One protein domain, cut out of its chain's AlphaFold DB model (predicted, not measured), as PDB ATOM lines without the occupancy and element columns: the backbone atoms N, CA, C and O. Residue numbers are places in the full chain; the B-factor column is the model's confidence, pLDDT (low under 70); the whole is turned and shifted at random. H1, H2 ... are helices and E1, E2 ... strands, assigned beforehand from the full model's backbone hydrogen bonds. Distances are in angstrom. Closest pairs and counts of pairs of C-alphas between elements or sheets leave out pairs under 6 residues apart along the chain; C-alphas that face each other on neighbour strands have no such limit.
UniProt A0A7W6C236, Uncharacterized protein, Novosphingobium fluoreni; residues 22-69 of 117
ATOM      1  N   ASP A  22      36.792  50.054   2.430       67.38
ATOM      2  CA  ASP A  22      38.233  50.268   2.606       67.38
ATOM      3  C   ASP A  22      38.599  50.763   4.014       67.38
ATOM      4  O   ASP A  22      39.779  50.882   4.363       67.38
ATOM      5  N   LEU A  23      37.598  51.053   4.854       74.00
ATOM      6  CA  LEU A  23      37.850  51.457   6.230       74.00
ATOM      7  C   LEU A  23      38.304  50.259   7.061       74.00
ATOM      8  O   LEU A  23      37.592  49.270   7.253       74.00
ATOM      9  N   HIS A  24      39.503  50.409   7.607       75.06
ATOM     10  CA  HIS A  24      40.111  49.493   8.552       75.06
ATOM     11  C   HIS A  24      39.583  49.826   9.945       75.06
ATOM     12  O   HIS A  24      40.230  50.527  10.714       75.06
ATOM     13  N   CYS A  25      38.361  49.396  10.244       81.88
ATOM     14  CA  CYS A  25      37.717  49.656  11.535       81.88
ATOM     15  C   CYS A  25      37.148  48.390  12.185       81.88
ATOM     16  O   CYS A  25      36.419  48.484  13.172       81.88
ATOM     17  N   TRP A  26      37.433  47.215  11.619       81.75
ATOM     18  CA  TRP A  26      36.933  45.945  12.130       81.75
ATOM     19  C   TRP A  26      38.020  45.218  12.902       81.75
ATOM     20  O   TRP A  26      39.084  44.923  12.370       81.75
ATOM     21  N   LEU A  27      37.724  44.905  14.154       85.31
ATOM     22  CA  LEU A  27      38.533  44.005  14.960       85.31
ATOM     23  C   LEU A  27      38.096  42.567  14.697       85.31
ATOM     24  O   LEU A  27      36.910  42.301  14.496       85.31
ATOM     25  N   ILE A  28      39.050  41.641  14.726       85.94
ATOM     26  CA  ILE A  28      38.779  40.209  14.581       85.94
ATOM     27  C   ILE A  28      39.190  39.522  15.881       85.94
ATOM     28  O   ILE A  28      40.364  39.543  16.256       85.94
ATOM     29  N   TRP A  29      38.220  38.923  16.570       83.31
ATOM     30  CA  TRP A  29      38.456  38.092  17.750       83.31
ATOM     31  C   TRP A  29      38.624  36.636  17.335       83.31
ATOM     32  O   TRP A  29      37.748  36.068  16.685       83.31
ATOM     33  N   SER A  30      39.721  36.013  17.747       80.38
ATOM     34  CA  SER A  30      39.888  34.573  17.640       80.38
ATOM     35  C   SER A  30      39.278  33.905  18.863       80.38
ATOM     36  O   SER A  30      39.845  33.963  19.954       80.38
ATOM     37  N   LYS A  31      38.146  33.218  18.682       70.19
ATOM     38  CA  LYS A  31      37.569  32.392  19.752       70.19
ATOM     39  C   LYS A  31      38.507  31.247  20.157       70.19
ATOM     40  O   LYS A  31      38.680  31.015  21.346       70.19
ATOM     41  N   LYS A  32      39.170  30.596  19.188       73.94
ATOM     42  CA  LYS A  32      40.104  29.474  19.418       73.94
ATOM     43  C   LYS A  32      41.234  29.825  20.388       73.94
ATOM     44  O   LYS A  32      41.579  29.020  21.242       73.94
ATOM     45  N   TRP A  33      41.810  31.013  20.236       77.56
ATOM     46  CA  TRP A  33      42.942  31.470  21.050       77.56
ATOM     47  C   TRP A  33      42.533  32.464  22.137       77.56
ATOM     48  O   TRP A  33      43.390  32.933  22.878       77.56
ATOM     49  N   ASN A  34      41.240  32.787  22.228       79.25
ATOM     50  CA  ASN A  34      40.676  33.763  23.155       79.25
ATOM     51  C   ASN A  34      41.438  35.108  23.151       79.25
ATOM     52  O   ASN A  34      41.754  35.656  24.204       79.25
ATOM     53  N   CYS A  35      41.785  35.590  21.951       88.00
ATOM     54  CA  CYS A  35      42.643  36.756  21.715       88.00
ATOM     55  C   CYS A  35      42.221  37.520  20.445       88.00
ATOM     56  O   CYS A  35      41.614  36.953  19.537       88.00
ATOM     57  N   TRP A  36      42.621  38.784  20.317       87.31
ATOM     58  CA  TRP A  36      42.481  39.584  19.096       87.31
ATOM     59  C   TRP A  36      43.544  39.228  18.058       87.31
ATOM     60  O   TRP A  36      44.687  38.947  18.411       87.31
ATOM     61  N   HIS A  37      43.215  39.303  16.769       88.50
ATOM     62  CA  HIS A  37      44.217  39.215  15.706       88.50
ATOM     63  C   HIS A  37      45.031  40.510  15.587       88.50
ATOM     64  O   HIS A  37      44.473  41.606  15.551       88.50
ATOM     65  N   ARG A  38      46.353  40.378  15.431       91.38
ATOM     66  CA  ARG A  38      47.248  41.465  14.994       91.38
ATOM     67  C   ARG A  38      47.238  41.576  13.469       91.38
ATOM     68  O   ARG A  38      47.066  40.568  12.779       91.38
ATOM     69  N   ARG A  39      47.469  42.779  12.937       87.81
ATOM     70  CA  ARG A  39      47.570  43.039  11.491       87.81
ATOM     71  C   ARG A  39      49.017  43.337  11.095       87.81
ATOM     72  O   ARG A  39      49.648  44.187  11.713       87.81
ATOM     73  N   SER A  40      49.517  42.682  10.049       88.00
ATOM     74  CA  SER A  40      50.830  42.982   9.467       88.00
ATOM     75  C   SER A  40      50.796  44.246   8.605       88.00
ATOM     76  O   SER A  40      49.728  44.728   8.212       88.00
ATOM     77  N   ALA A  41      51.976  44.758   8.248       82.81
ATOM     78  CA  ALA A  41      52.110  45.854   7.285       82.81
ATOM     79  C   ALA A  41      51.435  45.528   5.935       82.81
ATOM     80  O   ALA A  41      50.751  46.373   5.365       82.81
ATOM     81  N   GLU A  42      51.516  44.269   5.497       82.81
ATOM     82  CA  GLU A  42      50.891  43.737   4.274       82.81
ATOM     83  C   GLU A  42      49.361  43.563   4.386       82.81
ATOM     84  O   GLU A  42      48.684  43.171   3.440       82.81
ATOM     85  N   GLY A  43      48.787  43.827   5.562       77.75
ATOM     86  CA  GLY A  43      47.355  43.703   5.827       77.75
ATOM     87  C   GLY A  43      46.860  42.284   6.083       77.75
ATOM     88  O   GLY A  43      45.649  42.057   6.160       77.75
ATOM     89  N   GLY A  44      47.778  41.331   6.245       82.94
ATOM     90  CA  GLY A  44      47.551  39.976   6.747       82.94
ATOM     91  C   GLY A  44      47.251  39.942   8.244       82.94
ATOM     92  O   GLY A  44      47.653  40.843   8.975       82.94
ATOM     93  N   ALA A  45      46.562  38.901   8.716       84.00
ATOM     94  CA  ALA A  45      46.591  38.585  10.140       84.00
ATOM     95  C   ALA A  45      47.924  37.883  10.438       84.00
ATOM     96  O   ALA A  45      48.259  36.923   9.751       84.00
ATOM     97  N   CYS A  46      48.692  38.362  11.416       89.12
ATOM     98  CA  CYS A  46      50.069  37.889  11.642       89.12
ATOM     99  C   CYS A  46      50.376  37.498  13.091       89.12
ATOM    100  O   CYS A  46      51.535  37.422  13.487       89.12
ATOM    101  N   GLY A  47      49.348  37.283  13.906       89.44
ATOM    102  CA  GLY A  47      49.509  36.887  15.298       89.44
ATOM    103  C   GLY A  47      48.278  37.202  16.129       89.44
ATOM    104  O   GLY A  47      47.252  37.633  15.594       89.44
ATOM    105  N   TYR A  48      48.418  37.011  17.438       90.38
ATOM    106  CA  TYR A  48      47.355  37.198  18.418       90.38
ATOM    107  C   TYR A  48      47.802  38.146  19.535       90.38
ATOM    108  O   TYR A  48      48.997  38.313  19.788       90.38
ATOM    109  N   THR A  49      46.853  38.803  20.189       89.31
ATOM    110  CA  THR A  49      47.096  39.654  21.354       89.31
ATOM    111  C   THR A  49      45.899  39.638  22.298       89.31
ATOM    112  O   THR A  49      44.754  39.639  21.849       89.31
ATOM    113  N   GLY A  50      46.151  39.618  23.606       87.50
ATOM    114  CA  GLY A  50      45.104  39.804  24.614       87.50
ATOM    115  C   GLY A  50      44.744  41.278  24.832       87.50
ATOM    116  O   GLY A  50      43.657  41.575  25.322       87.50
ATOM    117  N   ASP A  51      45.630  42.197  24.440       86.19
ATOM    118  CA  ASP A  51      45.423  43.637  24.575       86.19
ATOM    119  C   ASP A  51      44.685  44.203  23.354       86.19
ATOM    120  O   ASP A  51      45.093  43.998  22.209       86.19
ATOM    121  N   LEU A  52      43.596  44.927  23.610       81.00
ATOM    122  CA  LEU A  52      42.787  45.588  22.592       81.00
ATOM    123  C   LEU A  52      43.553  46.715  21.882       81.00
ATOM    124  O   LEU A  52      43.295  46.960  20.705       81.00
ATOM    125  N   ALA A  53      44.483  47.387  22.567       85.88
ATOM    126  CA  ALA A  53      45.277  48.471  21.983       85.88
ATOM    127  C   ALA A  53      46.244  47.968  20.894       85.88
ATOM    128  O   ALA A  53      46.500  48.670  19.920       85.88
ATOM    129  N   ASP A  54      46.704  46.723  21.028       86.06
ATOM    130  CA  ASP A  54      47.590  46.038  20.079       86.06
ATOM    131  C   ASP A  54      46.832  45.327  18.943       86.06
ATOM    132  O   ASP A  54      47.436  44.680  18.077       86.06
ATOM    133  N   ALA A  55      45.499  45.368  18.964       87.88
ATOM    134  CA  ALA A  55      44.680  44.639  18.013       87.88
ATOM    135  C   ALA A  55      44.724  45.279  16.615       87.88
ATOM    136  O   ALA A  55      44.663  46.495  16.436       87.88
ATOM    137  N   GLY A  56      44.800  44.432  15.590       88.88
ATOM    138  CA  GLY A  56      44.810  44.866  14.201       88.88
ATOM    139  C   GLY A  56      43.423  45.286  13.723       88.88
ATOM    140  O   GLY A  56      42.442  44.576  13.943       88.88
ATOM    141  N   LEU A  57      43.346  46.406  13.004       87.62
ATOM    142  CA  LEU A  57      42.118  46.849  12.345       87.62
ATOM    143  C   LEU A  57      42.072  46.385  10.888       87.62
ATOM    144  O   LEU A  57      42.956  46.697  10.093       87.62
ATOM    145  N   PHE A  58      41.013  45.678  10.516       86.56
ATOM    146  CA  PHE A  58      40.849  45.043   9.213       86.56
ATOM    147  C   PHE A  58      39.719  45.685   8.389       86.56
ATOM    148  O   PHE A  58      38.790  46.273   8.956       86.56
ATOM    149  N   PRO A  59      39.763  45.561   7.049       85.94
ATOM    150  CA  PRO A  59      38.621  45.853   6.190       85.94
ATOM    151  C   PRO A  59      37.468  44.890   6.454       85.94
ATOM    152  O   PRO A  59      37.674  43.737   6.852       85.94
ATOM    153  N   ARG A  60      36.249  45.326   6.129       81.69
ATOM    154  CA  ARG A  60      35.037  44.518   6.321       81.69
ATOM    155  C   ARG A  60      35.119  43.156   5.632       81.69
ATOM    156  O   ARG A  60      34.745  42.161   6.238       81.69
ATOM    157  N   ALA A  61      35.600  43.108   4.388       81.25
ATOM    158  CA  ALA A  61      35.681  41.865   3.618       81.25
ATOM    159  C   ALA A  61      36.561  40.814   4.312       81.25
ATOM    160  O   ALA A  61      36.219  39.637   4.357       81.25
ATOM    161  N   LYS A  62      37.666  41.259   4.924       80.44
ATOM    162  CA  LYS A  62      38.572  40.378   5.654       80.44
ATOM    163  C   LYS A  62      37.957  39.921   6.969       80.44
ATOM    164  O   LYS A  62      37.972  38.733   7.250       80.44
ATOM    165  N   ALA A  63      37.352  40.830   7.733       81.69
ATOM    166  CA  ALA A  63      36.647  40.464   8.959       81.69
ATOM    167  C   ALA A  63      35.494  39.476   8.705       81.69
ATOM    168  O   ALA A  63      35.329  38.532   9.470       81.69
ATOM    169  N   ALA A  64      34.749  39.650   7.607       77.62
ATOM    170  CA  ALA A  64      33.683  38.737   7.202       77.62
ATOM    171  C   ALA A  64      34.214  37.326   6.910       77.62
ATOM    172  O   ALA A  64      33.672  36.367   7.432       77.62
ATOM    173  N   ALA A  65      35.330  37.191   6.187       77.06
ATOM    174  CA  ALA A  65      35.927  35.879   5.912       77.06
ATOM    175  C   ALA A  65      36.365  35.120   7.181       77.06
ATOM    176  O   ALA A  65      36.322  33.896   7.209       77.06
ATOM    177  N   TYR A  66      36.776  35.832   8.237       71.94
ATOM    178  CA  TYR A  66      37.095  35.212   9.529       71.94
ATOM    179  C   TYR A  66      35.845  34.863  10.344       71.94
ATOM    180  O   TYR A  66      35.871  33.910  11.116       71.94
ATOM    181  N   HIS A  67      34.764  35.628  10.187       65.00
ATOM    182  CA  HIS A  67      33.490  35.351  10.844       65.00
ATOM    183  C   HIS A  67      32.753  34.175  10.183       65.00
ATOM    184  O   HIS A  67      32.236  33.313  10.887       65.00
ATOM    185  N   ASP A  68      32.764  34.119   8.853       56.50
ATOM    186  CA  ASP A  68      32.016  33.161   8.032       56.50
ATOM    187  C   ASP A  68      32.904  32.001   7.529       56.50
ATOM    188  O   ASP A  68      32.520  31.244   6.644       56.50
ATOM    189  N   GLY A  69      34.131  31.881   8.048       58.97
ATOM    190  CA  GLY A  69      35.067  30.826   7.662       58.97
ATOM    191  C   GLY A  69      34.662  29.450   8.199       58.97
ATOM    192  O   GLY A  69      34.101  29.338   9.287       58.97
TER     193      GLY A  69
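AT A GLANCE: This is residues 22 to 69 of the 117 residues of an uncharacterized protein of Novosphingobium fluoreni (UniProt A0A7W6C236). This is a small rounded domain with little regular structure: a two-strand hairpin, E1 and E2, to one side, a short helix H1 to the other, and loops joining them. The long unnamed stretch that opens the printed part, residues 22 to 34, leads into E1, and its residues 29 to 30 pair antiparallel with residues 35 to 36 of E1. The printed part has 48 residues, under half in named elements, in the order E1, E2, H1; the class is mixed. It is compact, with a radius of gyration of the C-alphas of 9.7 A and spans of 25 by 23 by 16 A.

IN THESE COORDINATES: E1, residues 35 to 39, begins at C-alpha 35 (42.643, 36.756, 21.715) and is 13.0 A long. E2 is residues 45 to 49, 11.3 A. H1, residues 60 to 67, 10.3 A, ends at C-alpha 67 (33.490, 35.351, 10.844).

HOW THE PARTS SIT: E1 and E2 form an antiparallel hairpin at 141 degrees, with N 36 and O 49 within hydrogen-bond range at 2.8 A. E1 and H1 are apart. In H1 every O i to N i+4 pair is within range.

THE WHOLE: The printed part has no cut and no long link between named elements. Residues 22 and 67 to 69 have pLDDT under 70.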